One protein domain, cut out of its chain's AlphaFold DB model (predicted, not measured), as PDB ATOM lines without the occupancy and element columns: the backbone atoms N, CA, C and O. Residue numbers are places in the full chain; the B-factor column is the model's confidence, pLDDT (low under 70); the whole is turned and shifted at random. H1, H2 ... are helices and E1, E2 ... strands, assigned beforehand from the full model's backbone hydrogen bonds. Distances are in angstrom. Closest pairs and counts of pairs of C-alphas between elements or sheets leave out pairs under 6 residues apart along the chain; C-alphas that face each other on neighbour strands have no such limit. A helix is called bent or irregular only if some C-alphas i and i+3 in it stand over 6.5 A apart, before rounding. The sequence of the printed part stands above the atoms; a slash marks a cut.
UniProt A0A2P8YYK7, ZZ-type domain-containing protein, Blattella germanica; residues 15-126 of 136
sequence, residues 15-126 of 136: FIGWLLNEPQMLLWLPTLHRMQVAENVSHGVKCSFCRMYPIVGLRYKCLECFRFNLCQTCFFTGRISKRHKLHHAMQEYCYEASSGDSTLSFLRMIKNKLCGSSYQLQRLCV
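This is residues 15 to 126 of the 136 residues of the protein "ZZ-type domain-containing protein" of Blattella germanica (UniProt A0A2P8YYK7). A small three-stranded sheet, E2, E1 and E3, forms the heart of a body made largely of loops, with the short helix H3 over one face. From this body an arm sticks out, residues 15 to 30, holding H1 and the first part of H2, and it makes the long axis; helix H4 sits off the sheet, and its residues 101 to 104 stick out. The printed part has 112 residues, with four named helices and three named strands in the order H1 H2 E1 E2 H3 E3 H4; 49 residues are in named elements, under half, and the class is mixed, helices and strands. The sheet's order is E2 E1 E3, antiparallel throughout. The whole is only just compact, close to loose, with a radius of gyration of the C-alphas of 15.8 A and spans of 48 by 35 by 29 A.

H1, residues 15 to 20, begins at C-alpha 15 (93.487, 88.589, 124.010). H2, residues 26 to 38, is 19.4 A long and only just irregular: C-alphas 27 and 30 are 6.9 A apart. E1, residues 59 to 62, is 10.0 A long and begins at C-alpha 59 (101.625, 124.123, 125.164). E2 is residues 69 to 71, and H3 is residues 72 to 76. E3, residues 90 to 93, is 9.9 A long. H4, residues 101 to 114, is 20.7 A long and ends at C-alpha 114 (105.993, 121.439, 149.773).

E1 is the inner strand. E1 and E2 form a hairpin, antiparallel at 148 degrees, with N 70 and O 60 2.8 A apart. E1 and E3 are antiparallel at 150 degrees, with N 61 and O 91 2.9 A apart. H3 is on the sheet at a height of 8.0 A, only just over E1, with 3 of its C-alphas falling on that strand. E2, H3 and E3 make a split strand-helix-strand unit, two strands running the same way with E1 between them; its crossover is right-handed. Residues 91 to 92 of E3 also pair, parallel, with residues 124 to 125. H1, H2 and H4 are not on the sheet, H2 only just, with 4 pairs of C-alphas within 10 A. H1 and H2 are apart. Every O i to N i+4 pair is within hydrogen-bond range in H1, H3 and H4, and 7 of 9 are in H2.

The C-alphas farthest apart, those of Phe 15 and Lys 82, are 50.7 A from each other. Without the stretches that stand free, 90 residues span 36 by 29 by 24 A. The printed part has no cut. The links H2 to E1 and H3 to E3 are long, with 20 and 13 residues. Mean pLDDT of the printed part is 79.0; residues 97 to 126 are under 70.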
ATOM      1  N   PHE A  15      93.483  87.178 124.385       88.62
ATOM      2  CA  PHE A  15      93.487  88.589 124.010       88.62
ATOM      3  C   PHE A  15      93.660  89.506 125.229       88.62
ATOM      4  O   PHE A  15      94.493  90.410 125.197       88.62
ATOM      5  N   ILE A  16      92.931  89.256 126.319       89.19
ATOM      6  CA  ILE A  16      93.047  90.020 127.567       89.19
ATOM      7  C   ILE A  16      94.429  89.820 128.196       89.19
ATOM      8  O   ILE A  16      95.044  90.795 128.619       89.19
ATOM      9  N   GLY A  17      94.972  88.601 128.195       90.19
ATOM     10  CA  GLY A  17      96.338  88.340 128.653       90.19
ATOM     11  C   GLY A  17      97.388  89.092 127.831       90.19
ATOM     12  O   GLY A  17      98.315  89.673 128.390       90.19
ATOM     13  N   TRP A  18      97.221  89.154 126.507       87.94
ATOM     14  CA  TRP A  18      98.058  89.987 125.641       87.94
ATOM     15  C   TRP A  18      97.911  91.482 125.954       87.94
ATOM     16  O   TRP A  18      98.915  92.186 126.031       87.94
ATOM     17  N   LEU A  19      96.685  91.959 126.173       86.69
ATOM     18  CA  LEU A  19      96.392  93.359 126.479       86.69
ATOM     19  C   LEU A  19      97.017  93.799 127.811       86.69
ATOM     20  O   LEU A  19      97.598  94.881 127.892       86.69
ATOM     21  N   LEU A  20      96.929  92.949 128.838       87.12
ATOM     22  CA  LEU A  20      97.484  93.191 130.173       87.12
ATOM     23  C   LEU A  20      99.020  93.149 130.209       87.12
ATOM     24  O   LEU A  20      99.610  93.679 131.144       87.12
ATOM     25  N   ASN A  21      99.672  92.595 129.184       88.06
ATOM     26  CA  ASN A  21     101.131  92.631 129.028       88.06
ATOM     27  C   ASN A  21     101.664  93.975 128.488       88.06
ATOM     28  O   ASN A  21     102.816  94.041 128.060       88.06
ATOM     29  N   GLU A  22     100.840  95.028 128.474       82.44
ATOM     30  CA  GLU A  22     101.196  96.378 128.016       82.44
ATOM     31  C   GLU A  22     101.957  96.376 126.676       82.44
ATOM     32  O   GLU A  22     103.122  96.788 126.587       82.44
ATOM     33  N   PRO A  23     101.325  95.891 125.592       88.44
ATOM     34  CA  PRO A  23     101.987  95.787 124.305       88.44
ATOM     35  C   PRO A  23     102.477  97.165 123.852       88.44
ATOM     36  O   PRO A  23     101.758  98.164 123.910       88.44
ATOM     37  N   GLN A  24     103.709  97.204 123.343       81.75
ATOM     38  CA  GLN A  24     104.439  98.447 123.064       81.75
ATOM     39  C   GLN A  24     103.683  99.420 122.145       81.75
ATOM     40  O   GLN A  24     103.852 100.632 122.255       81.75
ATOM     41  N   MET A  25     102.819  98.913 121.260       81.19
ATOM     42  CA  MET A  25     101.995  99.742 120.374       81.19
ATOM     43  C   MET A  25     100.911 100.530 121.127       81.19
ATOM     44  O   MET A  25     100.626 101.669 120.760       81.19
ATOM     45  N   LEU A  26     100.324  99.965 122.187       83.31
ATOM     46  CA  LEU A  26      99.236 100.610 122.931       83.31
ATOM     47  C   LEU A  26      99.742 101.689 123.895       83.31
ATOM     48  O   LEU A  26      99.014 102.636 124.182       83.31
ATOM     49  N   LEU A  27     101.013 101.623 124.310       84.06
ATOM     50  CA  LEU A  27     101.653 102.655 125.139       84.06
ATOM     51  C   LEU A  27     101.660 104.044 124.475       84.06
ATOM     52  O   LEU A  27     101.700 105.072 125.158       84.06
ATOM     53  N   TRP A  28     101.593 104.099 123.143       85.44
ATOM     54  CA  TRP A  28     101.552 105.357 122.398       85.44
ATOM     55  C   TRP A  28     100.152 105.956 122.295       85.44
ATOM     56  O   TRP A  28     100.053 107.170 122.111       85.44
ATOM     57  N   LEU A  29      99.082 105.168 122.465       86.00
ATOM     58  CA  LEU A  29      97.705 105.639 122.276       86.00
ATOM     59  C   LEU A  29      97.367 106.872 123.123       86.00
ATOM     60  O   LEU A  29      96.881 107.847 122.548       86.00
ATOM     61  N   PRO A  30      97.691 106.932 124.433       84.38
ATOM     62  CA  PRO A  30      97.419 108.134 125.213       84.38
ATOM     63  C   PRO A  30      98.185 109.354 124.691       84.38
ATOM     64  O   PRO A  30      97.691 110.473 124.758       84.38
ATOM     65  N   THR A  31      99.403 109.164 124.179       83.81
ATOM     66  CA  THR A  31     100.212 110.260 123.627       83.81
ATOM     67  C   THR A  31      99.660 110.755 122.297       83.81
ATOM     68  O   THR A  31      99.553 111.966 122.112       83.81
ATOM     69  N   LEU A  32      99.255 109.840 121.417       87.12
ATOM     70  CA  LEU A  32      98.623 110.169 120.141       87.12
ATOM     71  C   LEU A  32      97.295 110.895 120.349       87.12
ATOM     72  O   LEU A  32      97.081 111.938 119.742       87.12
ATOM     73  N   HIS A  33      96.458 110.414 121.271       87.69
ATOM     74  CA  HIS A  33      95.203 111.074 121.622       87.69
ATOM     75  C   HIS A  33      95.433 112.526 122.063       87.69
ATOM     76  O   HIS A  33      94.757 113.433 121.595       87.69
ATOM     77  N   ARG A  34      96.439 112.786 122.908       86.12
ATOM     78  CA  ARG A  34      96.758 114.160 123.335       86.12
ATOM     79  C   ARG A  34      97.243 115.052 122.204       86.12
ATOM     80  O   ARG A  34      96.862 116.216 122.162       86.12
ATOM     81  N   MET A  35      98.073 114.521 121.311       86.25
ATOM     82  CA  MET A  35      98.521 115.254 120.127       86.25
ATOM     83  C   MET A  35      97.345 115.598 119.209       86.25
ATOM     84  O   MET A  35      97.252 116.734 118.762       86.25
ATOM     85  N   GLN A  36      96.431 114.650 118.999       89.12
ATOM     86  CA  GLN A  36      95.247 114.823 118.159       89.12
ATOM     87  C   GLN A  36      94.243 115.814 118.763       89.12
ATOM     88  O   GLN A  36      93.704 116.652 118.052       89.12
ATOM     89  N   VAL A  37      94.010 115.762 120.076       87.19
ATOM     90  CA  VAL A  37      93.143 116.731 120.767       87.19
ATOM     91  C   VAL A  37      93.714 118.147 120.680       87.19
ATOM     92  O   VAL A  37      92.970 119.098 120.471       87.19
ATOM     93  N   ALA A  38      95.031 118.293 120.821       89.00
ATOM     94  CA  ALA A  38      95.670 119.602 120.833       89.00
ATOM     95  C   ALA A  38      95.900 120.197 119.434       89.00
ATOM     96  O   ALA A  38      96.197 121.384 119.348       89.00
ATOM     97  N   GLU A  39      95.792 119.415 118.354       89.62
ATOM     98  CA  GLU A  39      96.200 119.800 116.991       89.62
ATOM     99  C   GLU A  39      95.618 121.147 116.539       89.62
ATOM    100  O   GLU A  39      96.349 121.998 116.031       89.62
ATOM    101  N   ASN A  40      94.333 121.371 116.820       88.00
ATOM    102  CA  ASN A  40      93.607 122.581 116.425       88.00
ATOM    103  C   ASN A  40      93.393 123.571 117.578       88.00
ATOM    104  O   ASN A  40      92.612 124.510 117.452       88.00
ATOM    105  N   VAL A  41      94.070 123.374 118.709       89.69
ATOM    106  CA  VAL A  41      93.924 124.225 119.893       89.69
ATOM    107  C   VAL A  41      94.902 125.389 119.821       89.69
ATOM    108  O   VAL A  41      96.107 125.197 119.622       89.69
ATOM    109  N   SER A  42      94.391 126.606 120.018       90.69
ATOM    110  CA  SER A  42      95.177 127.830 119.954       90.69
ATOM    111  C   SER A  42      95.366 128.446 121.339       90.69
ATOM    112  O   SER A  42      94.442 128.808 122.053       90.69
ATOM    113  N   HIS A  43      96.612 128.601 121.766       90.31
ATOM    114  CA  HIS A  43      96.910 129.241 123.040       90.31
ATOM    115  C   HIS A  43      97.299 130.690 122.789       90.31
ATOM    116  O   HIS A  43      98.316 130.956 122.138       90.31
ATOM    117  N   GLY A  44      96.567 131.628 123.395       90.81
ATOM    118  CA  GLY A  44      96.843 133.074 123.388       90.81
ATOM    119  C   GLY A  44      98.126 133.494 124.124       90.81
ATOM    120  O   GLY A  44      98.172 134.534 124.780       90.81
ATOM    121  N   VAL A  45      99.189 132.691 124.054       90.62
ATOM    122  CA  VAL A  45     100.496 132.941 124.663       90.62
ATOM    123  C   VAL A  45     101.615 132.812 123.640       90.62
ATOM    124  O   VAL A  45     101.494 132.141 122.620       90.62
ATOM    125  N   LYS A  46     102.745 133.453 123.938       94.19
ATOM    126  CA  LYS A  46     103.940 133.443 123.094       94.19
ATOM    127  C   LYS A  46     104.953 132.413 123.583       94.19
ATOM    128  O   LYS A  46     105.232 132.338 124.783       94.19
ATOM    129  N   CYS A  47     105.575 131.685 122.660       94.56
ATOM    130  CA  CYS A  47     106.712 130.830 122.991       94.56
ATOM    131  C   CYS A  47     107.908 131.685 123.434       94.56
ATOM    132  O   CYS A  47     108.349 132.590 122.725       94.56
ATOM    133  N   SER A  48     108.472 131.391 124.603       94.38
ATOM    134  CA  SER A  48     109.585 132.147 125.189       94.38
ATOM    135  C   SER A  48     110.909 131.969 124.434       94.38
ATOM    136  O   SER A  48     111.783 132.824 124.555       94.38
ATOM    137  N   PHE A  49     111.054 130.897 123.644       94.19
ATOM    138  CA  PHE A  49     112.257 130.625 122.853       94.19
ATOM    139  C   PHE A  49     112.121 131.102 121.399       94.19
ATOM    140  O   PHE A  49     112.770 132.070 121.011       94.19
ATOM    141  N   CYS A  50     111.250 130.473 120.600       94.38
ATOM    142  CA  CYS A  50     111.104 130.792 119.172       94.38
ATOM    143  C   CYS A  50     110.220 132.014 118.889       94.38
ATOM    144  O   CYS A  50     110.106 132.423 117.739       94.38
ATOM    145  N   ARG A  51     109.589 132.601 119.915       94.81
ATOM    146  CA  ARG A  51     108.731 133.793 119.804       94.81
ATOM    147  C   ARG A  51     107.472 133.627 118.938       94.81
ATOM    148  O   ARG A  51     106.798 134.626 118.710       94.81
ATOM    149  N   MET A  52     107.118 132.407 118.536       94.06
ATOM    150  CA  MET A  52     105.847 132.098 117.869       94.06
ATOM    151  C   MET A  52     104.646 132.518 118.730       94.06
ATOM    152  O   MET A  52     104.665 132.337 119.953       94.06
ATOM    153  N   TYR A  53     103.629 133.082 118.079       93.19
ATOM    154  CA  TYR A  53     102.355 133.493 118.662       93.19
ATOM    155  C   TYR A  53     101.256 133.430 117.582       93.19
ATOM    156  O   TYR A  53     101.508 133.936 116.487       93.19
ATOM    157  N   PRO A  54     100.062 132.888 117.880       92.75
ATOM    158  CA  PRO A  54      99.740 132.075 119.059       92.75
ATOM    159  C   PRO A  54     100.498 130.734 119.037       92.75
ATOM    160  O   PRO A  54     101.021 130.321 118.002       92.75
ATOM    161  N   ILE A  55     100.614 130.057 120.182       93.81
ATOM    162  CA  ILE A  55     101.089 128.663 120.186       93.81
ATOM    163  C   ILE A  55      99.912 127.794 119.746       93.81
ATOM    164  O   ILE A  55      98.912 127.751 120.451       93.81
ATOM    165  N   VAL A  56     100.042 127.104 118.618       92.44
ATOM    166  CA  VAL A  56      99.073 126.098 118.155       92.44
ATOM    167  C   VAL A  56      99.598 124.711 118.524       92.44
ATOM    168  O   VAL A  56     100.812 124.482 118.445       92.44
ATOM    169  N   GLY A  57      98.725 123.806 118.963       91.75
ATOM    170  CA  GLY A  57      99.131 122.479 119.421       91.75
ATOM    171  C   GLY A  57      99.329 122.390 120.933       91.75
ATOM    172  O   GLY A  57      98.722 123.107 121.736       91.75
ATOM    173  N   LEU A  58     100.244 121.509 121.342       91.81
ATOM    174  CA  LEU A  58     100.605 121.339 122.747       91.81
ATOM    175  C   LEU A  58     101.386 122.550 123.273       91.81
ATOM    176  O   LEU A  58     102.414 122.964 122.715       91.81
ATOM    177  N   ARG A  59     100.938 123.070 124.416       93.00
ATOM    178  CA  ARG A  59     101.625 124.123 125.164       93.00
ATOM    179  C   ARG A  59     102.263 123.555 126.423       93.00
ATOM    180  O   ARG A  59     101.605 122.911 127.233       93.00
ATOM    181  N   TYR A  60     103.523 123.918 126.647       91.69
ATOM    182  CA  TYR A  60     104.281 123.521 127.828       91.69
ATOM    183  C   TYR A  60     104.605 124.736 128.698       91.69
ATOM    184  O   TYR A  60     105.383 125.604 128.298       91.69
ATOM    185  N   LYS A  61     104.026 124.812 129.899       90.69
ATOM    186  CA  LYS A  61     104.299 125.871 130.886       90.69
ATOM    187  C   LYS A  61     105.274 125.357 131.935       90.69
ATOM    188  O   LYS A  61     105.052 124.304 132.525       90.69
ATOM    189  N   CYS A  62     106.319 126.123 132.217       89.94
ATOM    190  CA  CYS A  62     107.204 125.804 133.330       89.94
ATOM    191  C   CYS A  62     106.528 126.140 134.662       89.94
ATOM    192  O   CYS A  62     105.986 127.234 134.825       89.94
ATOM    193  N   LEU A  63     106.589 125.215 135.618       85.88
ATOM    194  CA  LEU A  63     106.057 125.407 136.968       85.88
ATOM    195  C   LEU A  63     107.034 126.142 137.894       85.88
ATOM    196  O   LEU A  63     106.658 126.541 138.984       85.88
ATOM    197  N   GLU A  64     108.275 126.355 137.470       85.50
ATOM    198  CA  GLU A  64     109.298 127.025 138.282       85.50
ATOM    199  C   GLU A  64     109.662 128.413 137.741       85.50
ATOM    200  O   GLU A  64     110.025 129.312 138.498       85.50
ATOM    201  N   CYS A  65     109.541 128.621 136.426       87.31
ATOM    202  CA  CYS A  65     109.871 129.886 135.779       87.31
ATOM    203  C   CYS A  65     108.636 130.777 135.603       87.31
ATOM    204  O   CYS A  65     107.603 130.352 135.086       87.31
ATOM    205  N   PHE A  66     108.776 132.066 135.914       85.44
ATOM    206  CA  PHE A  66     107.695 133.032 135.737       85.44
ATOM    207  C   PHE A  66     107.337 133.242 134.256       85.44
ATOM    208  O   PHE A  66     108.188 133.633 133.454       85.44
ATOM    209  N   ARG A  67     106.061 133.006 133.913       84.69
ATOM    210  CA  ARG A  67     105.462 133.190 132.571       84.69
ATOM    211  C   ARG A  67     106.251 132.536 131.424       84.69
ATOM    212  O   ARG A  67     106.173 132.995 130.285       84.69
ATOM    213  N   PHE A  68     106.981 131.457 131.701       91.12
ATOM    214  CA  PHE A  68     107.764 130.750 130.690       91.12
ATOM    215  C   PHE A  68     106.921 129.661 130.023       91.12
ATOM    216  O   PHE A  68     106.463 128.727 130.684       91.12
ATOM    217  N   ASN A  69     106.719 129.792 128.712       93.06
ATOM    218  CA  ASN A  69     105.936 128.859 127.905       93.06
ATOM    219  C   ASN A  69     106.753 128.425 126.687       93.06
ATOM    220  O   ASN A  69     107.404 129.257 126.053       93.06
ATOM    221  N   LEU A  70     106.690 127.148 126.335       93.62
ATOM    222  CA  LEU A  70     107.296 126.576 125.138       93.62
ATOM    223  C   LEU A  70     106.206 125.971 124.250       93.62
ATOM    224  O   LEU A  70     105.246 125.386 124.752       93.62
ATOM    225  N   CYS A  71     106.366 126.105 122.933       93.88
ATOM    226  CA  CYS A  71     105.601 125.304 121.979       93.88
ATOM    227  C   CYS A  71     106.142 123.868 121.936       93.88
ATOM    228  O   CYS A  71     107.279 123.615 122.354       93.88
ATOM    229  N   GLN A  72     105.356 122.951 121.371       92.00
ATOM    230  CA  GLN A  72     105.712 121.544 121.179       92.00
ATOM    231  C   GLN A  72     107.125 121.341 120.620       92.00
ATOM    232  O   GLN A  72     107.931 120.622 121.210       92.00
ATOM    233  N   THR A  73     107.477 122.039 119.538       92.56
ATOM    234  CA  THR A  73     108.800 121.923 118.911       92.56
ATOM    235  C   THR A  73     109.925 122.358 119.849       92.56
ATOM    236  O   THR A  73     110.948 121.683 119.945       92.56
ATOM    237  N   CYS A  74     109.770 123.476 120.565       94.00
ATOM    238  CA  CYS A  74     110.804 123.956 121.486       94.00
ATOM    239  C   CYS A  74     110.961 123.058 122.715       94.00
ATOM    240  O   CYS A  74     112.072 122.919 123.222       94.00
ATOM    241  N   PHE A  75     109.871 122.451 123.179       92.69
ATOM    242  CA  PHE A  75     109.913 121.500 124.279       92.69
ATOM    243  C   PHE A  75     110.620 120.201 123.866       92.69
ATOM    244  O   PHE A  75     111.590 119.812 124.512       92.69
ATOM    245  N   PHE A  76     110.231 119.581 122.746       90.56
ATOM    246  CA  PHE A  76     110.853 118.334 122.274       90.56
ATOM    247  C   PHE A  76     112.303 118.503 121.818       90.56
ATOM    248  O   PHE A  76     113.100 117.584 121.968       90.56
ATOM    249  N   THR A  77     112.679 119.684 121.323       90.88
ATOM    250  CA  THR A  77     114.089 119.999 121.027       90.88
ATOM    251  C   THR A  77     114.907 120.370 122.268       90.88
ATOM    252  O   THR A  77     116.093 120.663 122.141       90.88
ATOM    253  N   GLY A  78     114.305 120.386 123.464       89.25
ATOM    254  CA  GLY A  78     115.015 120.633 124.719       89.25
ATOM    255  C   GLY A  78     115.605 122.042 124.823       89.25
ATOM    256  O   GLY A  78     116.742 122.215 125.266       89.25
ATOM    257  N   ARG A  79     114.876 123.076 124.383       89.31
ATOM    258  CA  ARG A  79     115.391 124.454 124.413       89.31
ATOM    259  C   ARG A  79     115.499 124.989 125.842       89.31
ATOM    260  O   ARG A  79     114.501 125.146 126.539       89.31
ATOM    261  N   ILE A  80     116.717 125.353 126.234       89.25
ATOM    262  CA  ILE A  80     117.031 125.963 127.531       89.25
ATOM    263  C   ILE A  80     117.199 127.483 127.431       89.25
ATOM    264  O   ILE A  80     117.435 128.040 126.358       89.25
ATOM    265  N   SER A  81     117.086 128.175 128.565       86.50
ATOM    266  CA  SER A  81     117.324 129.620 128.676       86.50
ATOM    267  C   SER A  81     118.058 129.936 129.979       86.50
ATOM    268  O   SER A  81     118.130 129.096 130.868       86.50
ATOM    269  N   LYS A  82     118.554 131.168 130.155       83.12
ATOM    270  CA  LYS A  82     119.307 131.576 131.361       83.12
ATOM    271  C   LYS A  82     118.580 131.251 132.675       83.12
ATOM    272  O   LYS A  82     119.222 130.930 133.665       83.12
ATOM    273  N   ARG A  83     117.242 131.341 132.679       82.69
ATOM    274  CA  ARG A  83     116.386 131.072 133.849       82.69
ATOM    275  C   ARG A  83     115.662 129.723 133.811       82.69
ATOM    276  O   ARG A  83     115.032 129.383 134.802       82.69
ATOM    277  N   HIS A  84     115.710 128.988 132.697       87.25
ATOM    278  CA  HIS A  84     114.964 127.740 132.508       87.25
ATOM    279  C   HIS A  84     115.915 126.587 132.190       87.25
ATOM    280  O   HIS A  84     116.662 126.652 131.211       87.25
ATOM    281  N   LYS A  85     115.856 125.530 133.002       87.69
ATOM    282  CA  LYS A  85     116.664 124.316 132.869       87.69
ATOM    283  C   LYS A  85     115.760 123.122 132.548       87.69
ATOM    284  O   LYS A  85     114.592 123.122 132.923       87.69
ATOM    285  N   LEU A  86     116.314 122.087 131.913       86.00
ATOM    286  CA  LEU A  86     115.557 120.892 131.500       86.00
ATOM    287  C   LEU A  86     114.954 120.093 132.659       86.00
ATOM    288  O   LEU A  86     113.966 119.398 132.462       86.00
ATOM    289  N   HIS A  87     115.536 120.184 133.858       82.44
ATOM    290  CA  HIS A  87     115.005 119.499 135.038       82.44
ATOM    291  C   HIS A  87     113.819 120.224 135.676       82.44
ATOM    292  O   HIS A  87     113.247 119.695 136.625       82.44
ATOM    293  N   HIS A  88     113.465 121.425 135.204       86.75
ATOM    294  CA  HIS A  88     112.303 122.107 135.745       86.75
ATOM    295  C   HIS A  88     111.032 121.344 135.375       86.75
ATOM    296  O   HIS A  88     110.851 120.927 134.229       86.75
ATOM    297  N   ALA A  89     110.113 121.244 136.324       85.25
ATOM    298  CA  ALA A  89     108.803 120.662 136.089       85.25
ATOM    299  C   ALA A  89     108.027 121.442 135.011       85.25
ATOM    300  O   ALA A  89     107.871 122.668 135.094       85.25
ATOM    301  N   MET A  90     107.501 120.727 134.014       87.38
ATOM    302  CA  MET A  90     106.704 121.291 132.922       87.38
ATOM    303  C   MET A  90     105.282 120.727 132.960       87.38
ATOM    304  O   MET A  90     105.082 119.530 133.146       87.38
ATOM    305  N   GLN A  91     104.296 121.597 132.766       87.06
ATOM    306  CA  GLN A  91     102.879 121.255 132.680       87.06
ATOM    307  C   GLN A  91     102.406 121.353 131.227       87.06
ATOM    308  O   GLN A  91     102.660 122.366 130.568       87.06
ATOM    309  N   GLU A  92     101.728 120.311 130.748       87.69
ATOM    310  CA  GLU A  92     101.194 120.201 129.387       87.69
ATOM    311  C   GLU A  92      99.732 120.673 129.356       87.69
ATOM    312  O   GLU A  92      98.917 120.261 130.184       87.69
ATOM    313  N   TYR A  93      99.408 121.542 128.399       87.25
ATOM    314  CA  TYR A  93      98.060 122.042 128.140       87.25
ATOM    315  C   TYR A  93      97.635 121.600 126.739       87.25
ATOM    316  O   TYR A  93      98.271 121.979 125.751       87.25
ATOM    317  N   CYS A  94      96.561 120.813 126.684       85.25
ATOM    318  CA  CYS A  94      95.966 120.304 125.445       85.25
ATOM    319  C   CYS A  94      94.702 121.070 125.028       85.25
ATOM    320  O   CYS A  94      94.163 120.772 123.975       85.25
ATOM    321  N   TYR A  95      94.247 122.033 125.839       82.00
ATOM    322  CA  TYR A  95      93.019 122.817 125.647       82.00
ATOM    323  C   TYR A  95      93.305 124.304 125.874       82.00
ATOM    324  O   TYR A  95      94.280 124.643 126.558       82.00
ATOM    325  N   GLU A  96      92.469 125.186 125.325       71.06
ATOM    326  CA  GLU A  96      92.581 126.623 125.580       71.06
ATOM    327  C   GLU A  96      92.303 126.887 127.065       71.06
ATOM    328  O   GLU A  96      91.237 126.577 127.585       71.06
ATOM    329  N   ALA A  97      93.294 127.412 127.786       61.47
ATOM    330  CA  ALA A  97      93.114 127.734 129.197       61.47
ATOM    331  C   ALA A  97      92.202 128.966 129.326       61.47
ATOM    332  O   ALA A  97      92.604 130.061 128.915       61.47
ATOM    333  N   SER A  98      91.011 128.799 129.913       52.72
ATOM    334  CA  SER A  98      90.127 129.921 130.240       52.72
ATOM    335  C   SER A  98      90.783 130.838 131.286       52.72
ATOM    336  O   SER A  98      91.669 130.448 132.055       52.72
ATOM    337  N   SER A  99      90.387 132.109 131.311       50.47
ATOM    338  CA  SER A  99      91.017 133.169 132.112       50.47
ATOM    339  C   SER A  99      91.034 132.933 133.636       50.47
ATOM    340  O   SER A  99      91.780 133.618 134.340       50.47
ATOM    341  N   GLY A 100      90.271 131.961 134.154       52.69
ATOM    342  CA  GLY A 100      90.216 131.601 135.580       52.69
ATOM    343  C   GLY A 100      91.389 130.746 136.089       52.69
ATOM    344  O   GLY A 100      91.590 130.622 137.294       52.69
ATOM    345  N   ASP A 101      92.222 130.208 135.196       57.50
ATOM    346  CA  ASP A 101      93.210 129.158 135.507       57.50
ATOM    347  C   ASP A 101      94.522 129.674 136.155       57.50
ATOM    348  O   ASP A 101      95.446 128.933 136.514       57.50
ATOM    349  N   SER A 102      94.651 130.996 136.317       59.00
ATOM    350  CA  SER A 102      95.883 131.608 136.821       59.00
ATOM    351  C   SER A 102      96.116 131.311 138.308       59.00
ATOM    352  O   SER A 102      97.209 130.860 138.658       59.00
ATOM    353  N   THR A 103      95.102 131.467 139.165       60.91
ATOM    354  CA  THR A 103      95.186 131.282 140.629       60.91
ATOM    355  C   THR A 103      95.418 129.824 141.020       60.91
ATOM    356  O   THR A 103      96.297 129.541 141.838       60.91
ATOM    357  N   LEU A 104      94.727 128.884 140.369       64.94
ATOM    358  CA  LEU A 104      94.886 127.445 140.598       64.94
ATOM    359  C   LEU A 104      96.304 126.988 140.223       64.94
ATOM    360  O   LEU A 104      96.942 126.236 140.963       64.94
ATOM    361  N   SER A 105      96.870 127.534 139.141       60.66
ATOM    362  CA  SER A 105      98.254 127.237 138.763       60.66
ATOM    363  C   SER A 105      99.286 127.704 139.803       60.66
ATOM    364  O   SER A 105     100.290 127.018 140.012       60.66
ATOM    365  N   PHE A 106      99.027 128.812 140.510       61.53
ATOM    366  CA  PHE A 106      99.868 129.260 141.628       61.53
ATOM    367  C   PHE A 106      99.722 128.347 142.853       61.53
ATOM    368  O   PHE A 106     100.730 127.956 143.441       61.53
ATOM    369  N   LEU A 107      98.501 127.932 143.205       64.25
ATOM    370  CA  LEU A 107      98.262 126.999 144.316       64.25
ATOM    371  C   LEU A 107      98.930 125.636 144.073       64.25
ATOM    372  O   LEU A 107      99.560 125.071 144.969       64.25
ATOM    373  N   ARG A 108      98.877 125.131 142.835       61.97
ATOM    374  CA  ARG A 108      99.529 123.873 142.438       61.97
ATOM    375  C   ARG A 108     101.056 123.983 142.452       61.97
ATOM    376  O   ARG A 108     101.727 123.034 142.851       61.97
ATOM    377  N   MET A 109     101.602 125.146 142.090       60.44
ATOM    378  CA  MET A 109     103.034 125.448 142.194       60.44
ATOM    379  C   MET A 109     103.519 125.415 143.652       60.44
ATOM    380  O   MET A 109     104.573 124.850 143.931       60.44
ATOM    381  N   ILE A 110     102.735 125.960 144.588       64.62
ATOM    382  CA  ILE A 110     103.043 125.921 146.027       64.62
ATOM    383  C   ILE A 110     102.959 124.484 146.556       64.62
ATOM    384  O   ILE A 110     103.862 124.042 147.264       64.62
ATOM    385  N   LYS A 111     101.939 123.717 146.144       63.62
ATOM    386  CA  LYS A 111     101.804 122.296 146.503       63.62
ATOM    387  C   LYS A 111     103.004 121.463 146.032       63.62
ATOM    388  O   LYS A 111     103.526 120.670 146.809       63.62
ATOM    389  N   ASN A 112     103.490 121.690 144.809       54.31
ATOM    390  CA  ASN A 112     104.687 121.018 144.288       54.31
ATOM    391  C   ASN A 112     105.969 121.384 145.051       54.31
ATOM    392  O   ASN A 112     106.885 120.572 145.111       54.31
ATOM    393  N   LYS A 113     106.053 122.585 145.640       53.97
ATOM    394  CA  LYS A 113     107.211 122.994 146.447       53.97
ATOM    395  C   LYS A 113     107.236 122.395 147.858       53.97
ATOM    396  O   LYS A 113     108.304 122.381 148.460       53.97
ATOM    397  N   LEU A 114     106.104 121.925 148.388       53.12
ATOM    398  CA  LEU A 114     105.993 121.439 149.773       53.12
ATOM    399  C   LEU A 114     106.162 119.918 149.925       53.12
ATOM    400  O   LEU A 114     106.517 119.459 151.004       53.12
ATOM    401  N   CYS A 115     105.958 119.131 148.867       43.88
ATOM    402  CA  CYS A 115     106.280 117.702 148.860       43.88
ATOM    403  C   CYS A 115     107.501 117.461 147.976       43.88
ATOM    404  O   CYS A 115     107.392 117.374 146.755       43.88
ATOM    405  N   GLY A 116     108.672 117.351 148.602       50.22
ATOM    406  CA  GLY A 116     109.863 116.832 147.943       50.22
ATOM    407  C   GLY A 116     109.643 115.374 147.550       50.22
ATOM    408  O   GLY A 116     109.722 114.488 148.394       50.22
ATOM    409  N   SER A 117     109.376 115.118 146.273       34.22
ATOM    410  CA  SER A 117     109.523 113.791 145.687       34.22
ATOM    411  C   SER A 117     110.277 113.933 144.374       34.22
ATOM    412  O   SER A 117     109.817 114.545 143.410       34.22
ATOM    413  N   SER A 118     111.518 113.465 144.432       38.69
ATOM    414  CA  SER A 118     112.450 113.381 143.325       38.69
ATOM    415  C   SER A 118     111.907 112.482 142.215       38.69
ATOM    416  O   SER A 118     111.204 111.519 142.485       38.69
ATOM    417  N   TYR A 119     112.355 112.803 140.998       36.31
ATOM    418  CA  TYR A 119     112.280 112.047 139.746       36.31
ATOM    419  C   TYR A 119     110.879 111.726 139.189       36.31
ATOM    420  O   TYR A 119     110.024 111.119 139.812       36.31
ATOM    421  N   GLN A 120     110.718 112.091 137.911       36.78
ATOM    422  CA  GLN A 120     109.627 111.692 137.018       36.78
ATOM    423  C   GLN A 120     108.325 112.494 137.139       36.78
ATOM    424  O   GLN A 120     107.244 111.956 137.351       36.78
ATOM    425  N   LEU A 121     108.395 113.798 136.842       42.88
ATOM    426  CA  LEU A 121     107.207 114.536 136.393       42.88
ATOM    427  C   LEU A 121     106.893 114.168 134.942       42.88
ATOM    428  O   LEU A 121     107.170 114.869 133.970       42.88
ATOM    429  N   GLN A 122     106.332 112.969 134.873       46.75
ATOM    430  CA  GLN A 122     105.398 112.455 133.902       46.75
ATOM    431  C   GLN A 122     104.446 113.560 133.452       46.75
ATOM    432  O   GLN A 122     103.885 114.282 134.273       46.75
ATOM    433  N   ARG A 123     104.313 113.680 132.129       48.19
ATOM    434  CA  ARG A 123     103.373 114.532 131.393       48.19
ATOM    435  C   ARG A 123     102.046 114.681 132.154       48.19
ATOM    436  O   ARG A 123     101.148 113.854 132.013       48.19
ATOM    437  N   LEU A 124     101.925 115.724 132.975       49.22
ATOM    438  CA  LEU A 124     100.672 116.052 133.645       49.22
ATOM    439  C   LEU A 124      99.837 116.832 132.650       49.22
ATOM    440  O   LEU A 124     100.020 118.033 132.452       49.22
ATOM    441  N   CYS A 125      98.958 116.088 132.004       47.62
ATOM    442  CA  CYS A 125      97.966 116.608 131.093       47.62
ATOM    443  C   CYS A 125      96.907 117.256 131.968       47.62
ATOM    444  O   CYS A 125      96.364 116.603 132.864       47.62
ATOM    445  N   VAL A 126      96.659 118.546 131.775       54.72
ATOM    446  CA  VAL A 126      95.491 119.166 132.399       54.72
ATOM    447  C   VAL A 126      94.271 118.519 131.761       54.72
ATOM    448  O   VAL A 126      94.054 118.657 130.558       54.72
TER     449      VAL A 126